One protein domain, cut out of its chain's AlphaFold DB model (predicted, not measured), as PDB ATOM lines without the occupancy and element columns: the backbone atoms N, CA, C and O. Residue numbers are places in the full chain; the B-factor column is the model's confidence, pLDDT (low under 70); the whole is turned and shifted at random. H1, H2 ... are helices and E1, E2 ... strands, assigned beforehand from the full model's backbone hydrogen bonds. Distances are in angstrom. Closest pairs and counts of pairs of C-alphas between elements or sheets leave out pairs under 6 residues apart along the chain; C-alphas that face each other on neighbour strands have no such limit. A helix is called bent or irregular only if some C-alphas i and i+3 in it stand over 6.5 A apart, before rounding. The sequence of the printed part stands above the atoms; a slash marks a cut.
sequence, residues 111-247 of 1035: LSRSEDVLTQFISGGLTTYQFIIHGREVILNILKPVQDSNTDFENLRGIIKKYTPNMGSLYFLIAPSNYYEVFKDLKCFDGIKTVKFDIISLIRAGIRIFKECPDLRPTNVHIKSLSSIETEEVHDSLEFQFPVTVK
ATOM      1  N   LEU A 111      -1.841 -56.476  23.352       61.66
ATOM      2  CA  LEU A 111      -1.902 -56.552  24.811       61.66
ATOM      3  C   LEU A 111      -2.279 -57.983  25.201       61.66
ATOM      4  O   LEU A 111      -3.364 -58.485  24.878       61.66
ATOM      5  N   SER A 112      -1.332 -58.702  25.797       55.28
ATOM      6  CA  SER A 112      -1.579 -60.076  26.200       55.28
ATOM      7  C   SER A 112      -2.490 -60.081  27.427       55.28
ATOM      8  O   SER A 112      -2.378 -59.223  28.291       55.28
ATOM      9  N   ARG A 113      -3.354 -61.097  27.576       51.34
ATOM     10  CA  ARG A 113      -4.174 -61.281  28.800       51.34
ATOM     11  C   ARG A 113      -3.349 -61.415  30.093       51.34
ATOM     12  O   ARG A 113      -3.925 -61.514  31.166       51.34
ATOM     13  N   SER A 114      -2.027 -61.539  29.978       45.59
ATOM     14  CA  SER A 114      -1.087 -61.590  31.098       45.59
ATOM     15  C   SER A 114      -0.481 -60.234  31.462       45.59
ATOM     16  O   SER A 114       0.288 -60.184  32.414       45.59
ATOM     17  N   GLU A 115      -0.756 -59.180  30.692       54.62
ATOM     18  CA  GLU A 115      -0.392 -57.806  31.041       54.62
ATOM     19  C   GLU A 115      -1.471 -57.221  31.965       54.62
ATOM     20  O   GLU A 115      -2.662 -57.396  31.711       54.62
ATOM     21  N   ASP A 116      -1.053 -56.515  33.021       51.84
ATOM     22  CA  ASP A 116      -1.959 -55.877  33.995       51.84
ATOM     23  C   ASP A 116      -2.848 -54.794  33.348       51.84
ATOM     24  O   ASP A 116      -3.886 -54.416  33.887       51.84
ATOM     25  N   VAL A 117      -2.470 -54.313  32.157       58.47
ATOM     26  CA  VAL A 117      -3.255 -53.378  31.347       58.47
ATOM     27  C   VAL A 117      -4.072 -54.168  30.324       58.47
ATOM     28  O   VAL A 117      -3.598 -54.485  29.234       58.47
ATOM     29  N   LEU A 118      -5.318 -54.484  30.681       69.00
ATOM     30  CA  LEU A 118      -6.252 -55.206  29.804       69.00
ATOM     31  C   LEU A 118      -6.817 -54.334  28.673       69.00
ATOM     32  O   LEU A 118      -7.273 -54.869  27.658       69.00
ATOM     33  N   THR A 119      -6.775 -53.009  28.843       80.75
ATOM     34  CA  THR A 119      -7.377 -52.044  27.923       80.75
ATOM     35  C   THR A 119      -6.473 -50.828  27.740       80.75
ATOM     36  O   THR A 119      -6.009 -50.249  28.721       80.75
ATOM     37  N   GLN A 120      -6.243 -50.418  26.495       82.44
ATOM     38  CA  GLN A 120      -5.560 -49.169  26.156       82.44
ATOM     39  C   GLN A 120      -6.531 -48.228  25.448       82.44
ATOM     40  O   GLN A 120      -7.219 -48.643  24.522       82.44
ATOM     41  N   PHE A 121      -6.541 -46.963  25.863       87.75
ATOM     42  CA  PHE A 121      -7.357 -45.905  25.276       87.75
ATOM     43  C   PHE A 121      -6.461 -44.926  24.520       87.75
ATOM     44  O   PHE A 121      -5.415 -44.514  25.028       87.75
ATOM     45  N   ILE A 122      -6.861 -44.572  23.304       86.69
ATOM     46  CA  ILE A 122      -6.207 -43.561  22.477       86.69
ATOM     47  C   ILE A 122      -7.305 -42.631  21.967       86.69
ATOM     48  O   ILE A 122      -8.175 -43.072  21.225       86.69
ATOM     49  N   SER A 123      -7.281 -41.366  22.367       88.69
ATOM     50  CA  SER A 123      -8.302 -40.390  21.973       88.69
ATOM     51  C   SER A 123      -7.723 -39.359  21.010       88.69
ATOM     52  O   SER A 123      -6.564 -38.966  21.153       88.69
ATOM     53  N   GLY A 124      -8.534 -38.925  20.046       84.06
ATOM     54  CA  GLY A 124      -8.225 -37.782  19.188       84.06
ATOM     55  C   GLY A 124      -8.268 -36.455  19.945       84.06
ATOM     56  O   GLY A 124      -8.808 -36.379  21.057       84.06
ATOM     57  N   GLY A 125      -7.724 -35.398  19.336       78.69
ATOM     58  CA  GLY A 125      -7.857 -34.041  19.858       78.69
ATOM     59  C   GLY A 125      -9.331 -33.672  20.045       78.69
ATOM     60  O   GLY A 125     -10.187 -34.090  19.269       78.69
ATOM     61  N   LEU A 126      -9.663 -32.934  21.112       79.12
ATOM     62  CA  LEU A 126     -11.046 -32.511  21.414       79.12
ATOM     63  C   LEU A 126     -12.080 -33.660  21.420       79.12
ATOM     64  O   LEU A 126     -13.250 -33.438  21.075       79.12
ATOM     65  N   THR A 127     -11.624 -34.874  21.763       80.25
ATOM     66  CA  THR A 127     -12.417 -36.113  21.823       80.25
ATOM     67  C   THR A 127     -13.162 -36.443  20.526       80.25
ATOM     68  O   THR A 127     -14.244 -37.022  20.553       80.25
ATOM     69  N   THR A 128     -12.588 -36.106  19.366       85.94
ATOM     70  CA  THR A 128     -13.178 -36.417  18.048       85.94
ATOM     71  C   THR A 128     -13.406 -37.915  17.839       85.94
ATOM     72  O   THR A 128     -14.424 -38.318  17.273       85.94
ATOM     73  N   TYR A 129     -12.496 -38.744  18.350       90.38
ATOM     74  CA  TYR A 129     -12.620 -40.197  18.379       90.38
ATOM     75  C   TYR A 129     -12.006 -40.795  19.652       90.38
ATOM     76  O   TYR A 129     -11.166 -40.176  20.308       90.38
ATOM     77  N   GLN A 130     -12.388 -42.033  19.958       91.56
ATOM     78  CA  GLN A 130     -11.749 -42.916  20.925       91.56
ATOM     79  C   GLN A 130     -11.444 -44.255  20.245       91.56
ATOM     80  O   GLN A 130     -12.312 -44.906  19.668       91.56
ATOM     81  N   PHE A 131     -10.193 -44.676  20.323       91.44
ATOM     82  CA  PHE A 131      -9.691 -45.945  19.828       91.44
ATOM     83  C   PHE A 131      -9.270 -46.784  21.032       91.44
ATOM     84  O   PHE A 131      -8.301 -46.471  21.727       91.44
ATOM     85  N   ILE A 132     -10.031 -47.837  21.304       91.69
ATOM     86  CA  ILE A 132      -9.883 -48.669  22.493       91.69
ATOM     87  C   ILE A 132      -9.371 -50.036  22.058       91.69
ATOM     88  O   ILE A 132      -9.986 -50.718  21.243       91.69
ATOM     89  N   ILE A 133      -8.246 -50.463  22.617       88.94
ATOM     90  CA  ILE A 133      -7.671 -51.784  22.372       88.94
ATOM     91  C   ILE A 133      -7.957 -52.642  23.592       88.94
ATOM     92  O   ILE A 133      -7.452 -52.354  24.673       88.94
ATOM     93  N   HIS A 134      -8.719 -53.716  23.409       86.69
ATOM     94  CA  HIS A 134      -9.036 -54.674  24.459       86.69
ATOM     95  C   HIS A 134      -8.625 -56.088  24.022       86.69
ATOM     96  O   HIS A 134      -9.321 -56.793  23.287       86.69
ATOM     97  N   GLY A 135      -7.432 -56.513  24.441       86.31
ATOM     98  CA  GLY A 135      -6.839 -57.781  24.013       86.31
ATOM     99  C   GLY A 135      -6.598 -57.859  22.496       86.31
ATOM    100  O   GLY A 135      -5.632 -57.301  21.985       86.31
ATOM    101  N   ARG A 136      -7.447 -58.611  21.774       88.31
ATOM    102  CA  ARG A 136      -7.403 -58.773  20.298       88.31
ATOM    103  C   ARG A 136      -8.567 -58.090  19.579       88.31
ATOM    104  O   ARG A 136      -8.844 -58.400  18.418       88.31
ATOM    105  N   GLU A 137      -9.272 -57.230  20.292       93.12
ATOM    106  CA  GLU A 137     -10.368 -56.432  19.781       93.12
ATOM    107  C   GLU A 137      -9.965 -54.964  19.763       93.12
ATOM    108  O   GLU A 137      -9.361 -54.466  20.714       93.12
ATOM    109  N   VAL A 138     -10.310 -54.294  18.672       93.81
ATOM    110  CA  VAL A 138     -10.293 -52.838  18.570       93.81
ATOM    111  C   VAL A 138     -11.731 -52.362  18.593       93.81
ATOM    112  O   VAL A 138     -12.545 -52.838  17.807       93.81
ATOM    113  N   ILE A 139     -12.029 -51.418  19.474       94.38
ATOM    114  CA  ILE A 139     -13.287 -50.687  19.503       94.38
ATOM    115  C   ILE A 139     -12.981 -49.279  19.029       94.38
ATOM    116  O   ILE A 139     -12.124 -48.595  19.588       94.38
ATOM    117  N   LEU A 140     -13.668 -48.863  17.980       93.50
ATOM    118  CA  LEU A 140     -13.522 -47.549  17.408       93.50
ATOM    119  C   LEU A 140     -14.810 -46.773  17.618       93.50
ATOM    120  O   LEU A 140     -15.852 -47.112  17.057       93.50
ATOM    121  N   ASN A 141     -14.684 -45.710  18.395       91.69
ATOM    122  CA  ASN A 141     -15.744 -44.771  18.664       91.69
ATOM    123  C   ASN A 141     -15.433 -43.442  17.977       91.69
ATOM    124  O   ASN A 141     -14.513 -42.745  18.392       91.69
ATOM    125  N   ILE A 142     -16.144 -43.095  16.906       88.31
ATOM    126  CA  ILE A 142     -15.987 -41.787  16.256       88.31
ATOM    127  C   ILE A 142     -17.167 -40.935  16.708       88.31
ATOM    128  O   ILE A 142     -18.306 -41.210  16.341       88.31
ATOM    129  N   LEU A 143     -16.873 -39.927  17.527       85.62
ATOM    130  CA  LEU A 143     -17.864 -39.100  18.217       85.62
ATOM    131  C   LEU A 143     -18.232 -37.855  17.408       85.62
ATOM    132  O   LEU A 143     -19.359 -37.372  17.487       85.62
ATOM    133  N   LYS A 144     -17.287 -37.326  16.626       84.44
ATOM    134  CA  LYS A 144     -17.473 -36.134  15.789       84.44
ATOM    135  C   LYS A 144     -17.000 -36.409  14.362       84.44
ATOM    136  O   LYS A 144     -16.099 -37.229  14.179       84.44
ATOM    137  N   PRO A 145     -17.568 -35.734  13.346       81.50
ATOM    138  CA  PRO A 145     -17.049 -35.813  11.987       81.50
ATOM    139  C   PRO A 145     -15.557 -35.467  11.966       81.50
ATOM    140  O   PRO A 145     -15.152 -34.400  12.429       81.50
ATOM    141  N   VAL A 146     -14.742 -36.370  11.427       78.50
ATOM    142  CA  VAL A 146     -13.310 -36.138  11.230       78.50
ATOM    143  C   VAL A 146     -13.126 -35.718   9.775       78.50
ATOM    144  O   VAL A 146     -13.334 -36.524   8.877       78.50
ATOM    145  N   GLN A 147     -12.820 -34.442   9.542       79.75
ATOM    146  CA  GLN A 147     -12.571 -33.923   8.194       79.75
ATOM    147  C   GLN A 147     -11.165 -34.310   7.717       79.75
ATOM    148  O   GLN A 147     -10.238 -34.312   8.522       79.75
ATOM    149  N   ASP A 148     -10.993 -34.548   6.416       73.50
ATOM    150  CA  ASP A 148      -9.714 -34.959   5.804       73.50
ATOM    151  C   ASP A 148      -8.553 -33.987   6.081       73.50
ATOM    152  O   ASP A 148      -7.398 -34.391   6.160       73.50
ATOM    153  N   SER A 149      -8.841 -32.695   6.266       74.75
ATOM    154  CA  SER A 149      -7.833 -31.680   6.598       74.75
ATOM    155  C   SER A 149      -7.422 -31.669   8.076       74.75
ATOM    156  O   SER A 149      -6.527 -30.913   8.452       74.75
ATOM    157  N   ASN A 150      -8.088 -32.448   8.932       79.19
ATOM    158  CA  ASN A 150      -7.810 -32.492  10.362       79.19
ATOM    159  C   ASN A 150      -6.630 -33.435  10.641       79.19
ATOM    160  O   ASN A 150      -6.611 -34.578  10.193       79.19
ATOM    161  N   THR A 151      -5.676 -32.995  11.462       86.12
ATOM    162  CA  THR A 151      -4.602 -33.844  11.998       86.12
ATOM    163  C   THR A 151      -5.129 -35.126  12.644       86.12
ATOM    164  O   THR A 151      -4.484 -36.167  12.554       86.12
ATOM    165  N   ASP A 152      -6.321 -35.085  13.246       86.75
ATOM    166  CA  ASP A 152      -6.981 -36.263  13.814       86.75
ATOM    167  C   ASP A 152      -7.295 -37.345  12.773       86.75
ATOM    168  O   ASP A 152      -7.258 -38.526  13.115       86.75
ATOM    169  N   PHE A 153      -7.554 -36.969  11.516       89.06
ATOM    170  CA  PHE A 153      -7.823 -37.901  10.418       89.06
ATOM    171  C   PHE A 153      -6.603 -38.774  10.129       89.06
ATOM    172  O   PHE A 153      -6.669 -40.002  10.200       89.06
ATOM    173  N   GLU A 154      -5.460 -38.137   9.869       90.06
ATOM    174  CA  GLU A 154      -4.202 -38.833   9.594       90.06
ATOM    175  C   GLU A 154      -3.690 -39.587  10.823       90.06
ATOM    176  O   GLU A 154      -3.218 -40.722  10.703       90.06
ATOM    177  N   ASN A 155      -3.864 -39.014  12.018       89.56
ATOM    178  CA  ASN A 155      -3.542 -39.693  13.271       89.56
ATOM    179  C   ASN A 155      -4.359 -40.980  13.424       89.56
ATOM    180  O   ASN A 155      -3.789 -42.043  13.681       89.56
ATOM    181  N   LEU A 156      -5.677 -40.918  13.209       91.00
ATOM    182  CA  LEU A 156      -6.547 -42.084  13.294       91.00
ATOM    183  C   LEU A 156      -6.192 -43.131  12.229       91.00
ATOM    184  O   LEU A 156      -6.076 -44.312  12.553       91.00
ATOM    185  N   ARG A 157      -5.924 -42.721  10.981       92.44
ATOM    186  CA  ARG A 157      -5.440 -43.629   9.923       92.44
ATOM    187  C   ARG A 157      -4.130 -44.309  10.309       92.44
ATOM    188  O   ARG A 157      -3.983 -45.515  10.103       92.44
ATOM    189  N   GLY A 158      -3.187 -43.565  10.886       90.19
ATOM    190  CA  GLY A 158      -1.923 -44.091  11.400       90.19
ATOM    191  C   GLY A 158      -2.133 -45.127  12.506       90.19
ATOM    192  O   GLY A 158      -1.562 -46.218  12.451       90.19
ATOM    193  N   ILE A 159      -3.017 -44.830  13.460       90.00
ATOM    194  CA  ILE A 159      -3.406 -45.738  14.549       90.00
ATOM    195  C   ILE A 159      -4.040 -47.016  13.979       90.00
ATOM    196  O   ILE A 159      -3.604 -48.119  14.311       90.00
ATOM    197  N   ILE A 160      -5.011 -46.900  13.068       92.31
ATOM    198  CA  ILE A 160      -5.668 -48.057  12.447       92.31
ATOM    199  C   ILE A 160      -4.637 -48.937  11.724       92.31
ATOM    200  O   ILE A 160      -4.623 -50.150  11.952       92.31
ATOM    201  N   LYS A 161      -3.728 -48.351  10.929       91.06
ATOM    202  CA  LYS A 161      -2.654 -49.088  10.230       91.06
ATOM    203  C   LYS A 161      -1.697 -49.792  11.192       91.06
ATOM    204  O   LYS A 161      -1.250 -50.897  10.892       91.06
ATOM    205  N   LYS A 162      -1.386 -49.172  12.335       85.88
ATOM    206  CA  LYS A 162      -0.489 -49.730  13.357       85.88
ATOM    207  C   LYS A 162      -1.097 -50.951  14.047       85.88
ATOM    208  O   LYS A 162      -0.437 -51.981  14.183       85.88
ATOM    209  N   TYR A 163      -2.339 -50.835  14.517       87.12
ATOM    210  CA  TYR A 163      -2.910 -51.801  15.459       87.12
ATOM    211  C   TYR A 163      -3.689 -52.931  14.784       87.12
ATOM    212  O   TYR A 163      -3.515 -54.095  15.150       87.12
ATOM    213  N   THR A 164      -4.511 -52.610  13.787       89.88
ATOM    214  CA  THR A 164      -5.463 -53.539  13.152       89.88
ATOM    215  C   THR A 164      -4.837 -54.814  12.567       89.88
ATOM    216  O   THR A 164      -5.435 -55.876  12.765       89.88
ATOM    217  N   PRO A 165      -3.637 -54.805  11.942       89.56
ATOM    218  CA  PRO A 165      -3.071 -56.007  11.312       89.56
ATOM    219  C   PRO A 165      -2.913 -57.226  12.233       89.56
ATOM    220  O   PRO A 165      -2.884 -58.361  11.760       89.56
ATOM    221  N   ASN A 166      -2.808 -57.013  13.550       85.00
ATOM    222  CA  ASN A 166      -2.648 -58.080  14.543       85.00
ATOM    223  C   ASN A 166      -3.925 -58.364  15.356       85.00
ATOM    224  O   ASN A 166      -3.890 -59.151  16.310       85.00
ATOM    225  N   MET A 167      -5.038 -57.717  15.012       90.69
ATOM    226  CA  MET A 167      -6.313 -57.847  15.713       90.69
ATOM    227  C   MET A 167      -7.176 -58.917  15.059       90.69
ATOM    228  O   MET A 167      -7.016 -59.234  13.885       90.69
ATOM    229  N   GLY A 168      -8.074 -59.511  15.843       93.56
ATOM    230  CA  GLY A 168      -9.035 -60.499  15.346       93.56
ATOM    231  C   GLY A 168     -10.454 -59.954  15.212       93.56
ATOM    232  O   GLY A 168     -11.263 -60.565  14.515       93.56
ATOM    233  N   SER A 169     -10.748 -58.837  15.884       96.75
ATOM    234  CA  SER A 169     -12.083 -58.248  15.977       96.75
ATOM    235  C   SER A 169     -12.023 -56.726  15.873       96.75
ATOM    236  O   SER A 169     -11.118 -56.109  16.443       96.75
ATOM    237  N   LEU A 170     -12.991 -56.146  15.172       95.75
ATOM    238  CA  LEU A 170     -13.190 -54.706  15.037       95.75
ATOM    239  C   LEU A 170     -14.633 -54.365  15.417       95.75
ATOM    240  O   LEU A 170     -15.562 -54.964  14.881       95.75
ATOM    241  N   TYR A 171     -14.819 -53.426  16.337       95.38
ATOM    242  CA  TYR A 171     -16.124 -52.990  16.818       95.38
ATOM    243  C   TYR A 171     -16.334 -51.508  16.508       95.38
ATOM    244  O   TYR A 171     -15.582 -50.664  16.986       95.38
ATOM    245  N   PHE A 172     -17.356 -51.204  15.713       91.50
ATOM    246  CA  PHE A 172     -17.770 -49.847  15.390       91.50
ATOM    247  C   PHE A 172     -18.830 -49.329  16.371       91.50
ATOM    248  O   PHE A 172     -19.879 -49.952  16.538       91.50
ATOM    249  N   LEU A 173     -18.529 -48.181  16.984       85.06
ATOM    250  CA  LEU A 173     -19.417 -47.357  17.805       85.06
ATOM    251  C   LEU A 173     -19.453 -45.949  17.204       85.06
ATOM    252  O   LEU A 173     -18.749 -45.062  17.666       85.06
ATOM    253  N   ILE A 174     -20.143 -45.741  16.089       67.88
ATOM    254  CA  ILE A 174     -19.919 -44.535  15.289       67.88
ATOM    255  C   ILE A 174     -21.165 -43.664  15.190       67.88
ATOM    256  O   ILE A 174     -22.226 -44.138  14.800       67.88
ATOM    257  N   ALA A 175     -20.996 -42.380  15.526       61.72
ATOM    258  CA  ALA A 175     -22.075 -41.399  15.599       61.72
ATOM    259  C   ALA A 175     -22.299 -40.564  14.308       61.72
ATOM    260  O   ALA A 175     -23.458 -40.343  13.959       61.72
ATOM    261  N   PRO A 176     -21.280 -40.089  13.558       74.75
ATOM    262  CA  PRO A 176     -21.500 -39.329  12.316       74.75
ATOM    263  C   PRO A 176     -21.771 -40.233  11.103       74.75
ATOM    264  O   PRO A 176     -21.544 -41.428  11.175       74.75
ATOM    265  N   SER A 177     -22.178 -39.683   9.952       69.62
ATOM    266  CA  SER A 177     -22.361 -40.426   8.681       69.62
ATOM    267  C   SER A 177     -21.146 -40.386   7.730       69.62
ATOM    268  O   SER A 177     -20.980 -41.274   6.897       69.62
ATOM    269  N   ASN A 178     -20.260 -39.389   7.863       70.81
ATOM    270  CA  ASN A 178     -19.164 -39.115   6.910       70.81
ATOM    271  C   ASN A 178     -17.801 -39.717   7.304       70.81
ATOM    272  O   ASN A 178     -16.761 -39.307   6.802       70.81
ATOM    273  N   TYR A 179     -17.772 -40.673   8.225       78.88
ATOM    274  CA  TYR A 179     -16.524 -41.178   8.806       78.88
ATOM    275  C   TYR A 179     -15.818 -42.247   7.963       78.88
ATOM    276  O   TYR A 179     -14.656 -42.564   8.224       78.88
ATOM    277  N   TYR A 180     -16.498 -42.832   6.973       84.75
ATOM    278  CA  TYR A 180     -15.942 -43.938   6.190       84.75
ATOM    279  C   TYR A 180     -14.719 -43.530   5.356       84.75
ATOM    280  O   TYR A 180     -13.880 -44.380   5.058       84.75
ATOM    281  N   GLU A 181     -14.559 -42.239   5.048       85.56
ATOM    282  CA  GLU A 181     -13.385 -41.718   4.331       85.56
ATOM    283  C   GLU A 181     -12.075 -41.996   5.090       85.56
ATOM    284  O   GLU A 181     -11.044 -42.264   4.468       85.56
ATOM    285  N   VAL A 182     -12.114 -42.068   6.431       89.31
ATOM    286  CA  VAL A 182     -10.960 -42.475   7.257       89.31
ATOM    287  C   VAL A 182     -10.446 -43.850   6.832       89.31
ATOM    288  O   VAL A 182      -9.244 -44.100   6.851       89.31
ATOM    289  N   PHE A 183     -11.335 -44.746   6.416       90.75
ATOM    290  CA  PHE A 183     -10.987 -46.129   6.120       90.75
ATOM    291  C   PHE A 183     -10.690 -46.404   4.655       90.75
ATOM    292  O   PHE A 183     -10.101 -47.434   4.319       90.75
ATOM    293  N   LYS A 184     -11.070 -45.479   3.781       88.19
ATOM    294  CA  LYS A 184     -10.834 -45.579   2.350       88.19
ATOM    295  C   LYS A 184      -9.354 -45.818   2.066       88.19
ATOM    296  O   LYS A 184      -8.487 -45.150   2.632       88.19
ATOM    297  N   ASP A 185      -9.064 -46.792   1.212       88.50
ATOM    298  CA  ASP A 185      -7.711 -47.222   0.824       88.50
ATOM    299  C   ASP A 185      -6.837 -47.827   1.945       88.50
ATOM    300  O   ASP A 185      -5.659 -48.131   1.715       88.50
ATOM    301  N   LEU A 186      -7.368 -48.046   3.155       91.06
ATOM    302  CA  LEU A 186      -6.635 -48.744   4.212       91.06
ATOM    303  C   LEU A 186      -6.593 -50.250   3.926       91.06
ATOM    304  O   LEU A 186      -7.596 -50.932   4.054       91.06
ATOM    305  N   LYS A 187      -5.409 -50.773   3.585       92.81
ATOM    306  CA  LYS A 187      -5.163 -52.208   3.334       92.81
ATOM    307  C   LYS A 187      -4.545 -52.887   4.555       92.81
ATOM    308  O   LYS A 187      -3.372 -53.258   4.534       92.81
ATOM    309  N   CYS A 188      -5.282 -52.928   5.658       92.56
ATOM    310  CA  CYS A 188      -4.754 -53.393   6.947       92.56
ATOM    311  C   CYS A 188      -5.714 -54.292   7.738       92.56
ATOM    312  O   CYS A 188      -5.437 -54.597   8.901       92.56
ATOM    313  N   PHE A 189      -6.807 -54.751   7.117       94.56
ATOM    314  CA  PHE A 189      -7.869 -55.506   7.787       94.56
ATOM    315  C   PHE A 189      -7.789 -57.032   7.618       94.56
ATOM    316  O   PHE A 189      -8.636 -57.738   8.160       94.56
ATOM    317  N   ASP A 190      -6.751 -57.566   6.964       91.25
ATOM    318  CA  ASP A 190      -6.602 -59.008   6.680       91.25
ATOM    319  C   ASP A 190      -6.688 -59.919   7.928       91.25
ATOM    320  O   ASP A 190      -7.066 -61.090   7.836       91.25
ATOM    321  N   GLY A 191      -6.320 -59.404   9.108       91.19
ATOM    322  CA  GLY A 191      -6.390 -60.132  10.383       91.19
ATOM    323  C   GLY A 191      -7.789 -60.195  11.010       91.19
ATOM    324  O   GLY A 191      -8.063 -61.093  11.818       91.19
ATOM    325  N   ILE A 192      -8.685 -59.282  10.627       96.75
ATOM    326  CA  ILE A 192     -10.005 -59.115  11.237       96.75
ATOM    327  C   ILE A 192     -10.959 -60.190  10.722       96.75
ATOM    328  O   ILE A 192     -11.381 -60.197   9.569       96.75
ATOM    329  N   LYS A 193     -11.348 -61.103  11.612       97.81
ATOM    330  CA  LYS A 193     -12.318 -62.167  11.309       97.81
ATOM    331  C   LYS A 193     -13.719 -61.850  11.800       97.81
ATOM    332  O   LYS A 193     -14.672 -62.463  11.320       97.81
ATOM    333  N   THR A 194     -13.830 -60.932  12.751       98.25
ATOM    334  CA  THR A 194     -15.088 -60.537  13.370       98.25
ATOM    335  C   THR A 194     -15.264 -59.035  13.257       98.25
ATOM    336  O   THR A 194     -14.382 -58.279  13.652       98.25
ATOM    337  N   VAL A 195     -16.412 -58.609  12.748       97.56
ATOM    338  CA  VAL A 195     -16.835 -57.210  12.799       97.56
ATOM    339  C   VAL A 195     -18.067 -57.119  13.679       97.56
ATOM    340  O   VAL A 195     -18.974 -57.941  13.568       97.56
ATOM    341  N   LYS A 196     -18.084 -56.147  14.581       97.00
ATOM    342  CA  LYS A 196     -19.222 -55.853  15.441       97.00
ATOM    343  C   LYS A 196     -19.767 -54.478  15.075       97.00
ATOM    344  O   LYS A 196     -18.992 -53.539  14.894       97.00
ATOM    345  N   PHE A 197     -21.080 -54.377  14.995       94.44
ATOM    346  CA  PHE A 197     -21.805 -53.137  14.784       94.44
ATOM    347  C   PHE A 197     -22.724 -52.911  15.968       94.44
ATOM    348  O   PHE A 197     -23.472 -53.814  16.353       94.44
ATOM    349  N   ASP A 198     -22.653 -51.713  16.528       91.75
ATOM    350  CA  ASP A 198     -23.731 -51.217  17.364       91.75
ATOM    351  C   ASP A 198     -24.873 -50.706  16.474       91.75
ATOM    352  O   ASP A 198     -24.626 -50.262  15.346       91.75
ATOM    353  N   ILE A 199     -26.110 -50.772  16.961       89.88
ATOM    354  CA  ILE A 199     -27.291 -50.293  16.236       89.88
ATOM    355  C   ILE A 199     -27.143 -48.846  15.768       89.88
ATOM    356  O   ILE A 199     -27.460 -48.564  14.614       89.88
ATOM    357  N   ILE A 200     -26.566 -47.958  16.582       87.25
ATOM    358  CA  ILE A 200     -26.337 -46.559  16.193       87.25
ATOM    359  C   ILE A 200     -25.463 -46.493  14.937       87.25
ATOM    360  O   ILE A 200     -25.726 -45.726  14.012       87.25
ATOM    361  N   SER A 201     -24.455 -47.364  14.857       88.81
ATOM    362  CA  SER A 201     -23.582 -47.427  13.683       88.81
ATOM    363  C   SER A 201     -24.341 -47.919  12.453       88.81
ATOM    364  O   SER A 201     -24.080 -47.440  11.352       88.81
ATOM    365  N   LEU A 202     -25.283 -48.855  12.616       88.88
ATOM    366  CA  LEU A 202     -26.116 -49.355  11.518       88.88
ATOM    367  C   LEU A 202     -27.081 -48.293  10.996       88.88
ATOM    368  O   LEU A 202     -27.151 -48.130   9.780       88.88
ATOM    369  N   ILE A 203     -27.740 -47.535  11.881       87.06
ATOM    370  CA  ILE A 203     -28.605 -46.394  11.515       87.06
ATOM    371  C   ILE A 203     -27.838 -45.404  10.628       87.06
ATOM    372  O   ILE A 203     -28.377 -44.843   9.679       87.06
ATOM    373  N   ARG A 204     -26.533 -45.246  10.871       86.19
ATOM    374  CA  ARG A 204     -25.625 -44.400  10.080       86.19
ATOM    375  C   ARG A 204     -24.945 -45.150   8.924       86.19
ATOM    376  O   ARG A 204     -23.813 -44.828   8.551       86.19
ATOM    377  N   ALA A 205     -25.635 -46.133   8.346       87.00
ATOM    378  CA  ALA A 205     -25.206 -46.960   7.215       87.00
ATOM    379  C   ALA A 205     -23.956 -47.821   7.477       87.00
ATOM    380  O   ALA A 205     -23.132 -48.009   6.584       87.00
ATOM    381  N   GLY A 206     -23.799 -48.350   8.696       87.56
ATOM    382  CA  GLY A 206     -22.598 -49.059   9.176       87.56
ATOM    383  C   GLY A 206     -22.025 -50.102   8.215       87.56
ATOM    384  O   GLY A 206     -20.808 -50.208   8.072       87.56
ATOM    385  N   ILE A 207     -22.887 -50.840   7.502       91.50
ATOM    386  CA  ILE A 207     -22.487 -51.873   6.529       91.50
ATOM    387  C   ILE A 207     -21.694 -51.295   5.350       91.50
ATOM    388  O   ILE A 207     -20.878 -52.015   4.762       91.50
ATOM    389  N   ARG A 208     -21.849 -50.004   5.033       91.25
ATOM    390  CA  ARG A 208     -21.085 -49.304   3.989       91.25
ATOM    391  C   ARG A 208     -19.579 -49.527   4.116       91.25
ATOM    392  O   ARG A 208     -18.898 -49.580   3.093       91.25
ATOM    393  N   ILE A 209     -19.064 -49.751   5.328       91.81
ATOM    394  CA  ILE A 209     -17.649 -50.059   5.552       91.81
ATOM    395  C   ILE A 209     -17.133 -51.224   4.693       91.81
ATOM    396  O   ILE A 209     -15.988 -51.193   4.262       91.81
ATOM    397  N   PHE A 210     -17.954 -52.231   4.373       93.44
ATOM    398  CA  PHE A 210     -17.519 -53.354   3.531       93.44
ATOM    399  C   PHE A 210     -17.327 -52.965   2.064       93.44
ATOM    400  O   PHE A 210     -16.532 -53.588   1.360       93.44
ATOM    401  N   LYS A 211     -18.038 -51.933   1.599       91.19
ATOM    402  CA  LYS A 211     -17.848 -51.353   0.264       91.19
ATOM    403  C   LYS A 211     -16.585 -50.491   0.231       91.19
ATOM    404  O   LYS A 211     -15.811 -50.590  -0.715       91.19
ATOM    405  N   GLU A 212     -16.376 -49.684   1.270       89.31
ATOM    406  CA  GLU A 212     -15.248 -48.743   1.369       89.31
ATOM    407  C   GLU A 212     -13.921 -49.444   1.722       89.31
ATOM    408  O   GLU A 212     -12.845 -48.969   1.350       89.31
ATOM    409  N   CYS A 213     -13.985 -50.617   2.366       92.31
ATOM    410  CA  CYS A 213     -12.832 -51.451   2.726       92.31
ATOM    411  C   CYS A 213     -12.981 -52.890   2.210       92.31
ATOM    412  O   CYS A 213     -13.303 -53.799   2.977       92.31
ATOM    413  N   PRO A 214     -12.709 -53.154   0.917       92.06
ATOM    414  CA  PRO A 214     -12.848 -54.496   0.338       92.06
ATOM    415  C   PRO A 214     -11.874 -55.561   0.889       92.06
ATOM    416  O   PRO A 214     -12.021 -56.758   0.599       92.06
ATOM    417  N   ASP A 215     -10.834 -55.145   1.618       93.31
ATOM    418  CA  ASP A 215      -9.910 -56.019   2.351       93.31
ATOM    419  C   ASP A 215     -10.491 -56.487   3.698       93.31
ATOM    420  O   ASP A 215     -10.110 -57.549   4.192       93.31
ATOM    421  N   LEU A 216     -11.479 -55.771   4.249       94.81
ATOM    422  CA  LEU A 216     -12.235 -56.196   5.421       94.81
ATOM    423  C   LEU A 216     -13.174 -57.350   5.043       94.81
ATOM    424  O   LEU A 216     -14.315 -57.166   4.621       94.81
ATOM    425  N   ARG A 217     -12.669 -58.576   5.203       96.38
ATOM    426  CA  ARG A 217     -13.327 -59.831   4.809       96.38
ATOM    427  C   ARG A 217     -13.682 -60.697   6.019       96.38
ATOM    428  O   ARG A 217     -13.151 -61.806   6.158       96.38
ATOM    429  N   PRO A 218     -14.560 -60.226   6.920       97.81
ATOM    430  CA  PRO A 218     -14.878 -60.971   8.121       97.81
ATOM    431  C   PRO A 218     -15.615 -62.264   7.785       97.81
ATOM    432  O   PRO A 218     -16.316 -62.374   6.777       97.81
ATOM    433  N   THR A 219     -15.467 -63.238   8.676       98.44
ATOM    434  CA  THR A 219     -16.278 -64.460   8.699       98.44
ATOM    435  C   THR A 219     -17.479 -64.304   9.630       98.44
ATOM    436  O   THR A 219     -18.511 -64.934   9.407       98.44
ATOM    437  N   ASN A 220     -17.363 -63.446  10.649       98.50
ATOM    438  CA  ASN A 220     -18.382 -63.224  11.667       98.50
ATOM    439  C   ASN A 220     -18.831 -61.762  11.675       98.50
ATOM    440  O   ASN A 220     -17.993 -60.858  11.706       98.50
ATOM    441  N   VAL A 221     -20.139 -61.543  11.736       98.31
ATOM    442  CA  VAL A 221     -20.741 -60.233  11.992       98.31
ATOM    443  C   VAL A 221     -21.541 -60.313  13.286       98.31
ATOM    444  O   VAL A 221     -22.332 -61.234  13.459       98.31
ATOM    445  N   HIS A 222     -21.327 -59.373  14.205       97.81
ATOM    446  CA  HIS A 222     -22.162 -59.211  15.392       97.81
ATOM    447  C   HIS A 222     -22.937 -57.905  15.289       97.81
ATOM    448  O   HIS A 222     -22.349 -56.863  15.022       97.81
ATOM    449  N   ILE A 223     -24.228 -57.966  15.557       96.31
ATOM    450  CA  ILE A 223     -25.126 -56.824  15.644       96.31
ATOM    451  C   ILE A 223     -25.549 -56.740  17.104       96.31
ATOM    452  O   ILE A 223     -26.119 -57.700  17.626       96.31
ATOM    453  N   LYS A 224     -25.203 -55.646  17.779       93.44
ATOM    454  CA  LYS A 224     -25.456 -55.443  19.209       93.44
ATOM    455  C   LYS A 224     -26.207 -54.136  19.423       93.44
ATOM    456  O   LYS A 224     -25.941 -53.174  18.715       93.44
ATOM    457  N   SER A 225     -27.092 -54.092  20.413       88.06
ATOM    458  CA  SER A 225     -27.594 -52.827  20.962       88.06
ATOM    459  C   SER A 225     -26.952 -52.605  22.323       88.06
ATOM    460  O   SER A 225     -27.252 -53.339  23.264       88.06
ATOM    461  N   LEU A 226     -26.029 -51.649  22.438       77.56
ATOM    462  CA  LEU A 226     -25.502 -51.249  23.749       77.56
ATOM    463  C   LEU A 226     -26.390 -50.227  24.451       77.56
ATOM    464  O   LEU A 226     -26.348 -50.125  25.675       77.56
ATOM    465  N   SER A 227     -27.172 -49.469  23.689       66.94
ATOM    466  CA  SER A 227     -28.042 -48.424  24.205       66.94
ATOM    467  C   SER A 227     -29.505 -48.852  24.194       66.94
ATOM    468  O   SER A 227     -29.961 -49.495  23.250       66.94
ATOM    469  N   SER A 228     -30.251 -48.415  25.207       63.97
ATOM    470  CA  SER A 228     -31.719 -48.386  25.221       63.97
ATOM    471  C   SER A 228     -32.285 -47.179  24.458       63.97
ATOM    472  O   SER A 228     -33.409 -46.774  24.724       63.97
ATOM    473  N   ILE A 229     -31.479 -46.548  23.591       63.84
ATOM    474  CA  ILE A 229     -31.901 -45.380  22.813       63.84
ATOM    475  C   ILE A 229     -33.087 -45.788  21.938       63.84
ATOM    476  O   ILE A 229     -33.086 -46.875  21.355       63.84
ATOM    477  N   GLU A 230     -34.086 -44.909  21.922       58.91
ATOM    478  CA  GLU A 230     -35.340 -45.065  21.198       58.91
ATOM    479  C   GLU A 230     -35.117 -45.380  19.712       58.91
ATOM    480  O   GLU A 230     -34.085 -45.076  19.110       58.91
ATOM    481  N   THR A 231     -36.110 -46.061  19.157       60.84
ATOM    482  CA  THR A 231     -36.152 -46.754  17.873       60.84
ATOM    483  C   THR A 231     -36.094 -45.797  16.678       60.84
ATOM    484  O   THR A 231     -37.090 -45.550  16.005       60.84
ATOM    485  N   GLU A 232     -34.913 -45.259  16.368       74.06
ATOM    486  CA  GLU A 232     -34.670 -44.696  15.036       74.06
ATOM    487  C   GLU A 232     -34.607 -45.834  13.999       74.06
ATOM    488  O   GLU A 232     -33.887 -46.825  14.173       74.06
ATOM    489  N   GLU A 233     -35.354 -45.693  12.902       79.12
ATOM    490  CA  GLU A 233     -35.306 -46.637  11.784       79.12
ATOM    491  C   GLU A 233     -33.895 -46.702  11.177       79.12
ATOM    492  O   GLU A 233     -33.215 -45.695  10.955       79.12
ATOM    493  N   VAL A 234     -33.443 -47.916  10.849       79.19
ATOM    494  CA  VAL A 234     -32.154 -48.112  10.180       79.19
ATOM    495  C   VAL A 234     -32.289 -47.765   8.697       79.19
ATOM    496  O   VAL A 234     -32.625 -48.612   7.866       79.19
ATOM    497  N   HIS A 235     -31.977 -46.520   8.344       70.31
ATOM    498  CA  HIS A 235     -31.951 -46.053   6.957       70.31
ATOM    499  C   HIS A 235     -30.635 -46.428   6.259       70.31
ATOM    500  O   HIS A 235     -29.766 -45.590   6.015       70.31
ATOM    501  N   ASP A 236     -30.476 -47.709   5.927       75.44
ATOM    502  CA  ASP A 236     -29.322 -48.200   5.173       75.44
ATOM    503  C   ASP A 236     -29.694 -48.507   3.716       75.44
ATOM    504  O   ASP A 236     -30.685 -49.183   3.435       75.44
ATOM    505  N   SER A 237     -28.871 -48.055   2.766       79.31
ATOM    506  CA  SER A 237     -29.111 -48.298   1.338       79.31
ATOM    507  C   SER A 237     -29.064 -49.799   1.034       79.31
ATOM    508  O   SER A 237     -28.179 -50.524   1.501       79.31
ATOM    509  N   LEU A 238     -29.995 -50.285   0.208       79.75
ATOM    510  CA  LEU A 238     -30.013 -51.678  -0.266       79.75
ATOM    511  C   LEU A 238     -28.753 -52.049  -1.064       79.75
ATOM    512  O   LEU A 238     -28.455 -53.230  -1.236       79.75
ATOM    513  N   GLU A 239     -27.991 -51.057  -1.533       84.88
ATOM    514  CA  GLU A 239     -26.732 -51.279  -2.244       84.88
ATOM    515  C   GLU A 239     -25.634 -51.872  -1.346       84.88
ATOM    516  O   GLU A 239     -24.712 -52.520  -1.845       84.88
ATOM    517  N   PHE A 240     -25.700 -51.635  -0.032       88.00
ATOM    518  CA  PHE A 240     -24.690 -52.112   0.904       88.00
ATOM    519  C   PHE A 240     -25.040 -53.529   1.349       88.00
ATOM    520  O   PHE A 240     -26.096 -53.773   1.932       88.00
ATOM    521  N   GLN A 241     -24.146 -54.471   1.055       92.25
ATOM    522  CA  GLN A 241     -24.364 -55.902   1.246       92.25
ATOM    523  C   GLN A 241     -23.270 -56.508   2.116       92.25
ATOM    524  O   GLN A 241     -22.147 -55.999   2.178       92.25
ATOM    525  N   PHE A 242     -23.579 -57.639   2.750       95.81
ATOM    526  CA  PHE A 242     -22.545 -58.423   3.406       95.81
ATOM    527  C   PHE A 242     -21.573 -59.001   2.370       95.81
ATOM    528  O   PHE A 242     -21.995 -59.521   1.333       95.81
ATOM    529  N   PRO A 243     -20.255 -58.972   2.637       95.75
ATOM    530  CA  PRO A 243     -19.314 -59.659   1.773       95.75
ATOM    531  C   PRO A 243     -19.558 -61.170   1.854       95.75
ATOM    532  O   PRO A 243     -19.849 -61.714   2.918       95.75
ATOM    533  N   VAL A 244     -19.355 -61.882   0.742       96.56
ATOM    534  CA  VAL A 244     -19.557 -63.348   0.629       96.56
ATOM    535  C   VAL A 244     -18.735 -64.185   1.622       96.56
ATOM    536  O   VAL A 244     -18.963 -65.390   1.776       96.56
ATOM    537  N   THR A 245     -17.739 -63.563   2.259       97.75
ATOM    538  CA  THR A 245     -16.908 -64.161   3.306       97.75
ATOM    539  C   THR A 245     -17.631 -64.277   4.639       97.75
ATOM    540  O   THR A 245     -17.234 -65.124   5.439       97.75
ATOM    541  N   VAL A 246     -18.684 -63.486   4.873       98.44
ATOM    542  CA  VAL A 246     -19.525 -63.603   6.063       98.44
ATOM    543  C   VAL A 246     -20.227 -64.955   6.031       98.44
ATOM    544  O   VAL A 246     -20.810 -65.372   5.027       98.44
ATOM    545  N   LYS A 247     -20.121 -65.671   7.148       98.56
ATOM    546  CA  LYS A 247     -20.735 -66.984   7.348       98.56
ATOM    547  C   LYS A 247     -21.570 -67.039   8.611       98.56
ATOM    548  O   LYS A 247     -22.578 -67.734   8.614       98.56
TER     549      LYS A 247
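This is residues 111 to 247 of the 1035 residues of an uncharacterized protein of Strongyloides papillosus (UniProt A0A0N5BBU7). A twisted wall of six strands has its longest helix, H1, over one face at the E2 and E3 part; no named helix covers the other face. The short H2 and H4 continue from H1 in a chain of contacts, H3 sits beside the strands at the sheet's level, and residues 225 to 247 form a long tail without named elements. The printed part has 137 residues with four named helices and six named strands, in the order E1 E2 E3 H1 E4 H2 E5 H3 H4 E6; the mixed sheet runs E1 E2 E3 E4 E5 E6. The class is mixed, helices and strands, with 65 residues in named elements, under half. The whole is compact, with a radius of gyration of the C-alphas of 14.5 A and spans of 42 by 35 by 33 A.

E1, residues 119 to 123, E2, residues 129 to 134, and E3, residues 137 to 142, form a meander, each strand the antiparallel neighbour of the one before, in two hairpins; N 122 and O 131 are 2.9 A apart, and N 132 and O 139 2.8 A. E4, residues 169 to 174, E5, residues 194 to 198, and E6, residues 220 to 224, continue the sheet, each parallel to the strand before it: N 140 and O 171 are 2.8 A apart, N 196 and O 170 2.8 A, N 222 and O 195 2.8 A. H1, residues 151 to 166, is on the sheet at a height of 9.7 A, over E2 and E3, along the strands at 16 degrees to E2 on the local plane; it is irregular, with C-alphas 162 and 165 7.1 A apart. H2, residues 179 to 182, is not on the sheet; it only just touches H1, with 3 pairs of C-alphas within 8 A, the closest those of Arg 157 and Val 182 at 6.2 A. H4, residues 206 to 212, touches H2, the closest C-alphas being those of Tyr 180 and Ile 209 at 6.4 A, and only grazes the sheet with residues 206 to 209. H3, residues 199 to 203, stands at the sheet's level, 3.2 A in height; its closest C-alpha to E4 is Ser 201, 4.9 A from that of Ile 174. Three right-handed crossovers, E3 H1 E4, E4 H2 E5 and E5 H3 H4 E6, are strand-helix-strand units, parallel neighbour strands joined through helices. Every O i to N i+4 pair is within hydrogen-bond range in H3, 10 of 12 in H1 and 1 of 3 in H4, where 4 of 4 O i to N i+3 pairs are; H2 is too short for an i+4 pair.

E1 begins at C-alpha 119 (-7.377, -52.044, 27.923), and E6 ends at C-alpha 224 (-25.456, -55.443, 19.209). H1 is 24.4 A long, E2 and E3 16.1 A each, E4 15.8 A.

The farthest C-alphas, Asp 116 and Leu 238, are 44.5 A apart. The printed part has no cut; the link from H2 to E5 is long, with 11 residues. The mean pLDDT of the printed part is 85.5, with residues 111 to 118, 174 to 175, 177 and 227 to 231 under 70.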